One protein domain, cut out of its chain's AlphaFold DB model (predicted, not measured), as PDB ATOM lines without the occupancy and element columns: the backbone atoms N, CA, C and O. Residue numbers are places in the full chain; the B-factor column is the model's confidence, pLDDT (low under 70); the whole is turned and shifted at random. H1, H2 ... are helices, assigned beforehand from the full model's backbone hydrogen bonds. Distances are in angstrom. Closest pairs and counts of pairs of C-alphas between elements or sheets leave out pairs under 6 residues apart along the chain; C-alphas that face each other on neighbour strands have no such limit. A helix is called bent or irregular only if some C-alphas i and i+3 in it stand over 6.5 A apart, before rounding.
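AT A GLANCE: This is residues 90 to 173 of the 173 residues of the protein "SLT_2 domain-containing protein" of Candidatus Wolfebacteria bacterium RIFCSPLOWO2_01_FULL_47_17b (UniProt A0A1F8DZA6). The long helix H4 and the kinked helix H3 form a helical hairpin, with H3 packed on the first part of H4 while residues 162 to 173 stick out as a free arm. H2 leads away from H3 like a stalk, and H1 crosses H2 as a foot, so that each helix meets just its neighbours along the chain. The printed part has 84 residues with four named helices, in the order H1, H2, H3, H4, and no named strand; its class is all helix. It is only just loose, close to compact, with a radius of gyration of the C-alphas of 14.7 A, and spans 43 by 38 by 23 A.

IN THESE COORDINATES: H4, residues 150 to 171, is 31.1 A long and ends at C-alpha 171 (-4.615, 120.359, 140.491). H3, residues 128 to 148, measures 21.2 A; it is irregular, with C-alphas 140 and 143 9.5 A apart, and has a kink of 120 degrees near residue 140. H2, residues 108 to 121, measures 20.0 A. H1, residues 90 to 98, measures 12.1 A and begins at C-alpha 90 (3.211, 90.393, 150.962).

HOW THE PARTS SIT: H4, with residues 150 to 157 alone, touches H3; their closest C-alphas, Ala 137 and Ala 153, are 4.8 A apart. This hairpin has a shallow tilt of 27 degrees, opposite ways. Residues 119 to 120 of H2 touch residues 132 to 139 of H3, about perpendicular at 80 degrees; the closest C-alphas, Leu 119 and Ala 135, are 5.9 A apart. H1 touches H2 at a steep tilt of 66 degrees, opposite ways, with the closest C-alphas, Val 94 and Ala 114, 5.7 A apart. H1 is apart from H3 and H4, and H2 from H4. In H1, H2 and H4 every O i to N i+4 pair is within hydrogen-bond range; in H3, 12 of 17 are.

THE WHOLE: The two C-alphas farthest apart, Gly 143 and Asn 173, are 43.4 A apart. The printed part has no cut and no long link; the link from H3 to H4 is tight. Mean pLDDT of the printed part is 88.6, with residues 172 to 173 under 70.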
ATOM      1  N   TYR A  90       4.025  89.172 150.962       95.50
ATOM      2  CA  TYR A  90       3.211  90.393 150.962       95.50
ATOM      3  C   TYR A  90       1.794  90.184 150.422       95.50
ATOM      4  O   TYR A  90       0.920  90.993 150.734       95.50
ATOM      5  N   ALA A  91       1.543  89.114 149.664       96.62
ATOM      6  CA  ALA A  91       0.306  88.892 148.919       96.62
ATOM      7  C   ALA A  91      -0.959  89.020 149.783       96.62
ATOM      8  O   ALA A  91      -1.899  89.703 149.385       96.62
ATOM      9  N   SER A  92      -0.969  88.456 150.996       97.50
ATOM     10  CA  SER A  92      -2.123  88.548 151.907       97.50
ATOM     11  C   SER A  92      -2.385  89.973 152.405       97.50
ATOM     12  O   SER A  92      -3.532  90.412 152.490       97.50
ATOM     13  N   ARG A  93      -1.321  90.733 152.695       97.38
ATOM     14  CA  ARG A  93      -1.412  92.137 153.126       97.38
ATOM     15  C   ARG A  93      -1.896  93.026 151.986       97.38
ATOM     16  O   ARG A  93      -2.696  93.926 152.222       97.38
ATOM     17  N   VAL A  94      -1.437  92.754 150.764       97.69
ATOM     18  CA  VAL A  94      -1.891  93.444 149.552       97.69
ATOM     19  C   VAL A  94      -3.366  93.153 149.303       97.69
ATOM     20  O   VAL A  94      -4.141  94.093 149.174       97.69
ATOM     21  N   ALA A  95      -3.766  91.879 149.315       97.69
ATOM     22  CA  ALA A  95      -5.148  91.458 149.094       97.69
ATOM     23  C   ALA A  95      -6.110  92.136 150.083       97.69
ATOM     24  O   ALA A  95      -7.093  92.754 149.674       97.69
ATOM     25  N   SER A  96      -5.753  92.130 151.372       98.00
ATOM     26  CA  SER A  96      -6.502  92.815 152.433       98.00
ATOM     27  C   SER A  96      -6.612  94.326 152.193       98.00
ATOM     28  O   SER A  96      -7.713  94.871 152.178       98.00
ATOM     29  N   ALA A  97      -5.495  95.005 151.909       95.75
ATOM     30  CA  ALA A  97      -5.487  96.450 151.666       95.75
ATOM     31  C   ALA A  97      -6.231  96.863 150.382       95.75
ATOM     32  O   ALA A  97      -6.659  98.010 150.246       95.75
ATOM     33  N   ARG A  98      -6.367  95.946 149.420       96.75
ATOM     34  CA  ARG A  98      -7.047  96.165 148.138       96.75
ATOM     35  C   ARG A  98      -8.505  95.708 148.143       96.75
ATOM     36  O   ARG A  98      -9.227  96.057 147.211       96.75
ATOM     37  N   GLY A  99      -8.935  94.966 149.165       96.69
ATOM     38  CA  GLY A  99     -10.271  94.375 149.229       96.69
ATOM     39  C   GLY A  99     -10.506  93.303 148.161       96.69
ATOM     40  O   GLY A  99     -11.623  93.171 147.669       96.69
ATOM     41  N   VAL A 100      -9.461  92.570 147.771       96.31
ATOM     42  CA  VAL A 100      -9.529  91.477 146.784       96.31
ATOM     43  C   VAL A 100      -9.226  90.138 147.452       96.31
ATOM     44  O   VAL A 100      -8.587  90.095 148.500       96.31
ATOM     45  N   SER A 101      -9.675  89.033 146.856       96.00
ATOM     46  CA  SER A 101      -9.418  87.690 147.394       96.00
ATOM     47  C   SER A 101      -7.967  87.247 147.201       96.00
ATOM     48  O   SER A 101      -7.381  86.646 148.098       96.00
ATOM     49  N   ILE A 102      -7.384  87.542 146.037       97.12
ATOM     50  CA  ILE A 102      -6.035  87.124 145.648       97.12
ATOM     51  C   ILE A 102      -5.359  88.318 144.981       97.12
ATOM     52  O   ILE A 102      -5.875  88.857 144.003       97.12
ATOM     53  N   ALA A 103      -4.217  88.744 145.520       97.69
ATOM     54  CA  ALA A 103      -3.445  89.838 144.947       97.69
ATOM     55  C   ALA A 103      -2.713  89.381 143.676       97.69
ATOM     56  O   ALA A 103      -2.086  88.318 143.661       97.69
ATOM     57  N   ASN A 104      -2.714  90.222 142.645       97.56
ATOM     58  CA  ASN A 104      -2.090  89.939 141.357       97.56
ATOM     59  C   ASN A 104      -0.850  90.829 141.125       97.56
ATOM     60  O   ASN A 104      -1.003  92.037 140.971       97.56
ATOM     61  N   PRO A 105       0.378  90.279 141.019       96.12
ATOM     62  CA  PRO A 105       1.573  91.105 140.836       96.12
ATOM     63  C   PRO A 105       1.614  91.832 139.492       96.12
ATOM     64  O   PRO A 105       2.344  92.811 139.367       96.12
ATOM     65  N   TRP A 106       0.844  91.392 138.492       95.00
ATOM     66  CA  TRP A 106       0.709  92.083 137.209       95.00
ATOM     67  C   TRP A 106      -0.435  93.106 137.191       95.00
ATOM     68  O   TRP A 106      -0.510  93.881 136.237       95.00
ATOM     69  N   ASP A 107      -1.289  93.162 138.222       94.50
ATOM     70  CA  ASP A 107      -2.227  94.273 138.394       94.50
ATOM     71  C   ASP A 107      -1.470  95.510 138.918       94.50
ATOM     72  O   ASP A 107      -0.805  95.443 139.958       94.50
ATOM     73  N   PRO A 108      -1.544  96.667 138.233       90.00
ATOM     74  CA  PRO A 108      -0.806  97.853 138.652       90.00
ATOM     75  C   PRO A 108      -1.167  98.356 140.055       90.00
ATOM     76  O   PRO A 108      -0.292  98.865 140.755       90.00
ATOM     77  N   ARG A 109      -2.430  98.232 140.488       92.31
ATOM     78  CA  ARG A 109      -2.870  98.733 141.800       92.31
ATOM     79  C   ARG A 109      -2.332  97.849 142.920       92.31
ATOM     80  O   ARG A 109      -1.877  98.371 143.938       92.31
ATOM     81  N   ASP A 110      -2.326  96.540 142.712       95.69
ATOM     82  CA  ASP A 110      -1.753  95.574 143.645       95.69
ATOM     83  C   ASP A 110      -0.224  95.694 143.702       95.69
ATOM     84  O   ASP A 110       0.350  95.681 144.790       95.69
ATOM     85  N   ALA A 111       0.443  95.911 142.564       92.25
ATOM     86  CA  ALA A 111       1.883  96.160 142.512       92.25
ATOM     87  C   ALA A 111       2.288  97.454 143.248       92.25
ATOM     88  O   ALA A 111       3.265  97.461 144.005       92.25
ATOM     89  N   ILE A 112       1.524  98.542 143.076       89.38
ATOM     90  CA  ILE A 112       1.711  99.797 143.823       89.38
ATOM     91  C   ILE A 112       1.497  99.563 145.321       89.38
ATOM     92  O   ILE A 112       2.313 100.004 146.134       89.38
ATOM     93  N   MET A 113       0.436  98.846 145.694       94.06
ATOM     94  CA  MET A 113       0.144  98.539 147.092       94.06
ATOM     95  C   MET A 113       1.243  97.680 147.727       94.06
ATOM     96  O   MET A 113       1.692  97.979 148.831       94.06
ATOM     97  N   ALA A 114       1.742  96.661 147.025       94.00
ATOM     98  CA  ALA A 114       2.858  95.838 147.483       94.00
ATOM     99  C   ALA A 114       4.110  96.683 147.748       94.00
ATOM    100  O   ALA A 114       4.732  96.557 148.805       94.00
ATOM    101  N   MET A 115       4.438  97.593 146.827       90.44
ATOM    102  CA  MET A 115       5.564  98.512 146.982       90.44
ATOM    103  C   MET A 115       5.367  99.455 148.179       90.44
ATOM    104  O   MET A 115       6.293  99.654 148.964       90.44
ATOM    105  N   SER A 116       4.160  99.997 148.360       90.06
ATOM    106  CA  SER A 116       3.814 100.855 149.502       90.06
ATOM    107  C   SER A 116       3.987 100.122 150.835       90.06
ATOM    108  O   SER A 116       4.672 100.613 151.735       90.06
ATOM    109  N   ILE A 117       3.456  98.901 150.940       92.62
ATOM    110  CA  ILE A 117       3.573  98.059 152.134       92.62
ATOM    111  C   ILE A 117       5.042  97.722 152.431       92.62
ATOM    112  O   ILE A 117       5.465  97.770 153.591       92.62
ATOM    113  N   TYR A 118       5.822  97.392 151.399       91.06
ATOM    114  CA  TYR A 118       7.247  97.096 151.528       91.06
ATOM    115  C   TYR A 118       8.028  98.300 152.066       91.06
ATOM    116  O   TYR A 118       8.716  98.191 153.082       91.06
ATOM    117  N   LEU A 119       7.867  99.471 151.441       89.81
ATOM    118  CA  LEU A 119       8.532 100.709 151.858       89.81
ATOM    119  C   LEU A 119       8.098 101.158 153.257       89.81
ATOM    120  O   LEU A 119       8.934 101.616 154.039       89.81
ATOM    121  N   GLY A 120       6.824 100.969 153.609       91.56
ATOM    122  CA  GLY A 120       6.324 101.193 154.964       91.56
ATOM    123  C   GLY A 120       7.101 100.379 156.000       91.56
ATOM    124  O   GLY A 120       7.546 100.932 157.006       91.56
ATOM    125  N   GLY A 121       7.376  99.102 155.710       89.81
ATOM    126  CA  GLY A 121       8.218  98.240 156.548       89.81
ATOM    127  C   GLY A 121       9.681  98.692 156.664       89.81
ATOM    128  O   GLY A 121      10.342  98.373 157.648       89.81
ATOM    129  N   LEU A 122      10.184  99.475 155.704       90.25
ATOM    130  CA  LEU A 122      11.532 100.059 155.743       90.25
ATOM    131  C   LEU A 122      11.611 101.389 156.513       90.25
ATOM    132  O   LEU A 122      12.714 101.919 156.714       90.25
ATOM    133  N   GLY A 123      10.465 101.896 156.976       90.81
ATOM    134  CA  GLY A 123      10.340 103.125 157.757       90.81
ATOM    135  C   GLY A 123       9.759 104.313 156.991       90.81
ATOM    136  O   GLY A 123       9.673 105.392 157.568       90.81
ATOM    137  N   ALA A 124       9.321 104.141 155.735       90.94
ATOM    138  CA  ALA A 124       8.730 105.240 154.959       90.94
ATOM    139  C   ALA A 124       7.460 105.815 155.613       90.94
ATOM    140  O   ALA A 124       7.151 106.985 155.428       90.94
ATOM    141  N   GLY A 125       6.753 105.018 156.425       88.75
ATOM    142  CA  GLY A 125       5.532 105.441 157.117       88.75
ATOM    143  C   GLY A 125       5.723 106.562 158.147       88.75
ATOM    144  O   GLY A 125       4.736 107.165 158.547       88.75
ATOM    145  N   ALA A 126       6.962 106.872 158.555       91.06
ATOM    146  CA  ALA A 126       7.239 108.051 159.383       91.06
ATOM    147  C   ALA A 126       7.011 109.374 158.622       91.06
ATOM    148  O   ALA A 126       6.838 110.415 159.252       91.06
ATOM    149  N   GLY A 127       6.975 109.316 157.287       87.38
ATOM    150  CA  GLY A 127       6.707 110.451 156.417       87.38
ATOM    151  C   GLY A 127       7.876 111.425 156.282       87.38
ATOM    152  O   GLY A 127       8.834 111.438 157.062       87.38
ATOM    153  N   GLY A 128       7.781 112.260 155.252       88.50
ATOM    154  CA  GLY A 128       8.755 113.302 154.963       88.50
ATOM    155  C   GLY A 128      10.013 112.786 154.265       88.50
ATOM    156  O   GLY A 128      10.360 111.601 154.295       88.50
ATOM    157  N   TYR A 129      10.744 113.727 153.663       88.38
ATOM    158  CA  TYR A 129      11.865 113.445 152.765       88.38
ATOM    159  C   TYR A 129      12.906 112.479 153.357       88.38
ATOM    160  O   TYR A 129      13.371 111.566 152.678       88.38
ATOM    161  N   SER A 130      13.281 112.652 154.631       91.00
ATOM    162  CA  SER A 130      14.327 111.837 155.269       91.00
ATOM    163  C   SER A 130      13.923 110.366 155.425       91.00
ATOM    164  O   SER A 130      14.717 109.468 155.118       91.00
ATOM    165  N   ALA A 131      12.687 110.107 155.865       91.81
ATOM    166  CA  ALA A 131      12.176 108.752 156.049       91.81
ATOM    167  C   ALA A 131      12.018 108.036 154.702       91.81
ATOM    168  O   ALA A 131      12.464 106.898 154.546       91.81
ATOM    169  N   GLU A 132      11.459 108.728 153.709       90.25
ATOM    170  CA  GLU A 132      11.256 108.205 152.355       90.25
ATOM    171  C   GLU A 132      12.587 107.939 151.638       90.25
ATOM    172  O   GLU A 132      12.792 106.857 151.088       90.25
ATOM    173  N   SER A 133      13.542 108.869 151.732       90.31
ATOM    174  CA  SER A 133      14.890 108.720 151.170       90.31
ATOM    175  C   SER A 133      15.652 107.565 151.827       90.31
ATOM    176  O   SER A 133      16.279 106.751 151.147       90.31
ATOM    177  N   THR A 134      15.543 107.420 153.151       91.88
ATOM    178  CA  THR A 134      16.151 106.300 153.883       91.88
ATOM    179  C   THR A 134      15.526 104.966 153.482       91.88
ATOM    180  O   THR A 134      16.249 104.001 153.226       91.88
ATOM    181  N   ALA A 135      14.197 104.894 153.390       91.50
ATOM    182  CA  ALA A 135      13.503 103.699 152.926       91.50
ATOM    183  C   ALA A 135      13.907 103.346 151.488       91.50
ATOM    184  O   ALA A 135      14.142 102.175 151.190       91.50
ATOM    185  N   ALA A 136      14.090 104.347 150.622       87.94
ATOM    186  CA  ALA A 136      14.552 104.129 149.262       87.94
ATOM    187  C   ALA A 136      16.002 103.628 149.184       87.94
ATOM    188  O   ALA A 136      16.318 102.742 148.388       87.94
ATOM    189  N   ALA A 137      16.884 104.133 150.046       89.69
ATOM    190  CA  ALA A 137      18.255 103.644 150.144       89.69
ATOM    191  C   ALA A 137      18.299 102.189 150.642       89.69
ATOM    192  O   ALA A 137      19.058 101.375 150.110       89.69
ATOM    193  N   LYS A 138      17.476 101.854 151.647       88.81
ATOM    194  CA  LYS A 138      17.332 100.492 152.188       88.81
ATOM    195  C   LYS A 138      16.752  99.524 151.168       88.81
ATOM    196  O   LYS A 138      17.214  98.391 151.101       88.81
ATOM    197  N   TYR A 139      15.791  99.973 150.366       85.38
ATOM    198  CA  TYR A 139      15.235  99.190 149.268       85.38
ATOM    199  C   TYR A 139      16.346  98.695 148.333       85.38
ATOM    200  O   TYR A 139      16.407  97.512 148.023       85.38
ATOM    201  N   TYR A 140      17.254  99.591 147.938       84.25
ATOM    202  CA  TYR A 140      18.296  99.282 146.960       84.25
ATOM    203  C   TYR A 140      19.500  98.529 147.539       84.25
ATOM    204  O   TYR A 140      20.008  97.604 146.917       84.25
ATOM    205  N   ALA A 141      19.982  98.935 148.716       83.44
ATOM    206  CA  ALA A 141      21.260  98.468 149.262       83.44
ATOM    207  C   ALA A 141      21.136  97.696 150.589       83.44
ATOM    208  O   ALA A 141      22.145  97.312 151.181       83.44
ATOM    209  N   GLY A 142      19.921  97.447 151.083       85.50
ATOM    210  CA  GLY A 142      19.703  96.698 152.320       85.50
ATOM    211  C   GLY A 142      20.480  97.293 153.499       85.50
ATOM    212  O   GLY A 142      20.388  98.486 153.783       85.50
ATOM    213  N   GLY A 143      21.279  96.473 154.186       84.88
ATOM    214  CA  GLY A 143      22.076  96.902 155.343       84.88
ATOM    215  C   GLY A 143      23.159  97.948 155.035       84.88
ATOM    216  O   GLY A 143      23.536  98.701 155.927       84.88
ATOM    217  N   THR A 144      23.624  98.057 153.785       87.19
ATOM    218  CA  THR A 144      24.664  99.024 153.374       87.19
ATOM    219  C   THR A 144      24.079 100.329 152.829       87.19
ATOM    220  O   THR A 144      24.786 101.140 152.228       87.19
ATOM    221  N   TRP A 145      22.786 100.575 153.057       89.62
ATOM    222  CA  TRP A 145      22.055 101.734 152.538       89.62
ATOM    223  C   TRP A 145      22.727 103.083 152.801       89.62
ATOM    224  O   TRP A 145      22.699 103.960 151.935       89.62
ATOM    225  N   ALA A 146      23.369 103.233 153.963       87.56
ATOM    226  CA  ALA A 146      24.017 104.473 154.369       87.56
ATOM    227  C   ALA A 146      25.191 104.861 153.453       87.56
ATOM    228  O   ALA A 146      25.533 106.041 153.375       87.56
ATOM    229  N   THR A 147      25.782 103.902 152.734       85.81
ATOM    230  CA  THR A 147      26.918 104.123 151.828       85.81
ATOM    231  C   THR A 147      26.547 103.854 150.370       85.81
ATOM    232  O   THR A 147      26.714 104.738 149.534       85.81
ATOM    233  N   ALA A 148      25.975 102.688 150.060       84.50
ATOM    234  CA  ALA A 148      25.682 102.262 148.688       84.50
ATOM    235  C   ALA A 148      24.291 102.690 148.177       84.50
ATOM    236  O   ALA A 148      24.066 102.758 146.970       84.50
ATOM    237  N   GLY A 149      23.354 103.007 149.078       85.69
ATOM    238  CA  GLY A 149      21.962 103.323 148.729       85.69
ATOM    239  C   GLY A 149      21.692 104.790 148.391       85.69
ATOM    240  O   GLY A 149      20.648 105.108 147.822       85.69
ATOM    241  N   ARG A 150      22.618 105.702 148.714       87.12
ATOM    242  CA  ARG A 150      22.360 107.154 148.674       87.12
ATOM    243  C   ARG A 150      22.103 107.697 147.269       87.12
ATOM    244  O   ARG A 150      21.220 108.531 147.098       87.12
ATOM    245  N   THR A 151      22.864 107.246 146.270       87.25
ATOM    246  CA  THR A 151      22.708 107.723 144.884       87.25
ATOM    247  C   THR A 151      21.367 107.291 144.301       87.25
ATOM    248  O   THR A 151      20.671 108.109 143.707       87.25
ATOM    249  N   TYR A 152      20.979 106.033 144.532       85.94
ATOM    250  CA  TYR A 152      19.671 105.518 144.132       85.94
ATOM    251  C   TYR A 152      18.536 106.257 144.852       85.94
ATOM    252  O   TYR A 152      17.596 106.716 144.213       85.94
ATOM    253  N   ALA A 153      18.640 106.455 146.169       87.06
ATOM    254  CA  ALA A 153      17.638 107.210 146.916       87.06
ATOM    255  C   ALA A 153      17.467 108.634 146.371       87.06
ATOM    256  O   ALA A 153      16.342 109.082 146.173       87.06
ATOM    257  N   ARG A 154      18.567 109.330 146.053       88.50
ATOM    258  CA  ARG A 154      18.510 110.682 145.481       88.50
ATOM    259  C   ARG A 154      17.772 110.714 144.142       88.50
ATOM    260  O   ARG A 154      16.973 111.619 143.934       88.50
ATOM    261  N   SER A 155      18.009 109.746 143.252       86.69
ATOM    262  CA  SER A 155      17.295 109.705 141.969       86.69
ATOM    263  C   SER A 155      15.806 109.399 142.147       86.69
ATOM    264  O   SER A 155      14.977 109.988 141.458       86.69
ATOM    265  N   VAL A 156      15.453 108.537 143.106       86.00
ATOM    266  CA  VAL A 156      14.054 108.248 143.450       86.00
ATOM    267  C   VAL A 156      13.345 109.482 144.004       86.00
ATOM    268  O   VAL A 156      12.237 109.772 143.557       86.00
ATOM    269  N   MET A 157      13.971 110.213 144.929       90.56
ATOM    270  CA  MET A 157      13.369 111.411 145.519       90.56
ATOM    271  C   MET A 157      13.214 112.536 144.495       90.56
ATOM    272  O   MET A 157      12.146 113.130 144.418       90.56
ATOM    273  N   ALA A 158      14.216 112.765 143.638       87.75
ATOM    274  CA  ALA A 158      14.121 113.768 142.574       87.75
ATOM    275  C   ALA A 158      12.961 113.476 141.603       87.75
ATOM    276  O   ALA A 158      12.252 114.381 141.167       87.75
ATOM    277  N   LEU A 159      12.734 112.197 141.283       84.50
ATOM    278  CA  LEU A 159      11.589 111.797 140.470       84.50
ATOM    279  C   LEU A 159      10.258 112.001 141.210       84.50
ATOM    280  O   LEU A 159       9.291 112.440 140.591       84.50
ATOM    281  N   ALA A 160      10.201 111.694 142.508       84.56
ATOM    282  CA  ALA A 160       9.003 111.909 143.320       84.56
ATOM    283  C   ALA A 160       8.630 113.399 143.388       84.56
ATOM    284  O   ALA A 160       7.480 113.745 143.131       84.56
ATOM    285  N   GLU A 161       9.606 114.277 143.630       85.81
ATOM    286  CA  GLU A 161       9.425 115.734 143.620       85.81
ATOM    287  C   GLU A 161       8.943 116.240 142.255       85.81
ATOM    288  O   GLU A 161       8.017 117.046 142.185       85.81
ATOM    289  N   SER A 162       9.506 115.727 141.154       83.38
ATOM    290  CA  SER A 162       9.061 116.101 139.807       83.38
ATOM    291  C   SER A 162       7.611 115.690 139.533       83.38
ATOM    292  O   SER A 162       6.854 116.459 138.942       83.38
ATOM    293  N   ILE A 163       7.206 114.490 139.963       82.25
ATOM    294  CA  ILE A 163       5.822 114.022 139.828       82.25
ATOM    295  C   ILE A 163       4.889 114.878 140.686       82.25
ATOM    296  O   ILE A 163       3.837 115.280 140.194       82.25
ATOM    297  N   GLN A 164       5.278 115.191 141.924       80.25
ATOM    298  CA  GLN A 164       4.479 116.032 142.810       80.25
ATOM    299  C   GLN A 164       4.276 117.428 142.216       80.25
ATOM    300  O   GLN A 164       3.142 117.884 142.133       80.25
ATOM    301  N   GLY A 165       5.331 118.054 141.686       79.25
ATOM    302  CA  GLY A 165       5.216 119.350 141.014       79.25
ATOM    303  C   GLY A 165       4.254 119.328 139.820       79.25
ATOM    304  O   GLY A 165       3.495 120.273 139.618       79.25
ATOM    305  N   ASN A 166       4.222 118.229 139.056       75.75
ATOM    306  CA  ASN A 166       3.247 118.061 137.975       75.75
ATOM    307  C   ASN A 166       1.815 117.884 138.505       75.75
ATOM    308  O   ASN A 166       0.889 118.457 137.939       75.75
ATOM    309  N   ILE A 167       1.617 117.110 139.577       75.12
ATOM    310  CA  ILE A 167       0.300 116.943 140.214       75.12
ATOM    311  C   ILE A 167      -0.210 118.289 140.730       75.12
ATOM    312  O   ILE A 167      -1.363 118.634 140.480       75.12
ATOM    313  N   ASP A 168       0.645 119.062 141.397       82.81
ATOM    314  CA  ASP A 168       0.296 120.372 141.943       82.81
ATOM    315  C   ASP A 168      -0.065 121.351 140.819       82.81
ATOM    316  O   ASP A 168      -1.053 122.075 140.916       82.81
ATOM    317  N   PHE A 169       0.685 121.344 139.713       80.19
ATOM    318  CA  PHE A 169       0.353 122.146 138.534       80.19
ATOM    319  C   PHE A 169      -1.007 121.763 137.929       80.19
ATOM    320  O   PHE A 169      -1.797 122.639 137.581       80.19
ATOM    321  N   LEU A 170      -1.293 120.464 137.812       74.50
ATOM    322  CA  LEU A 170      -2.552 119.964 137.251       74.50
ATOM    323  C   LEU A 170      -3.752 120.168 138.182       74.50
ATOM    324  O   LEU A 170      -4.862 120.307 137.695       74.50
ATOM    325  N   SER A 171      -3.542 120.181 139.499       72.19
ATOM    326  CA  SER A 171      -4.615 120.359 140.491       72.19
ATOM    327  C   SER A 171      -5.023 121.824 140.676       72.19
ATOM    328  O   SER A 171      -6.072 122.101 141.249       72.19
ATOM    329  N   ASN A 172      -4.178 122.754 140.222       66.44
ATOM    330  CA  ASN A 172      -4.396 124.198 140.297       66.44
ATOM    331  C   ASN A 172      -4.901 124.810 138.972       66.44
ATOM    332  O   ASN A 172      -4.963 126.034 138.863       66.44
ATOM    333  N   ASN A 173      -5.242 123.978 137.981       50.09
ATOM    334  CA  ASN A 173      -5.918 124.356 136.731       50.09
ATOM    335  C   ASN A 173      -7.283 123.664 136.638       50.09
ATOM    336  O   ASN A 173      -8.132 124.175 135.876       50.09
TER     337      ASN A 173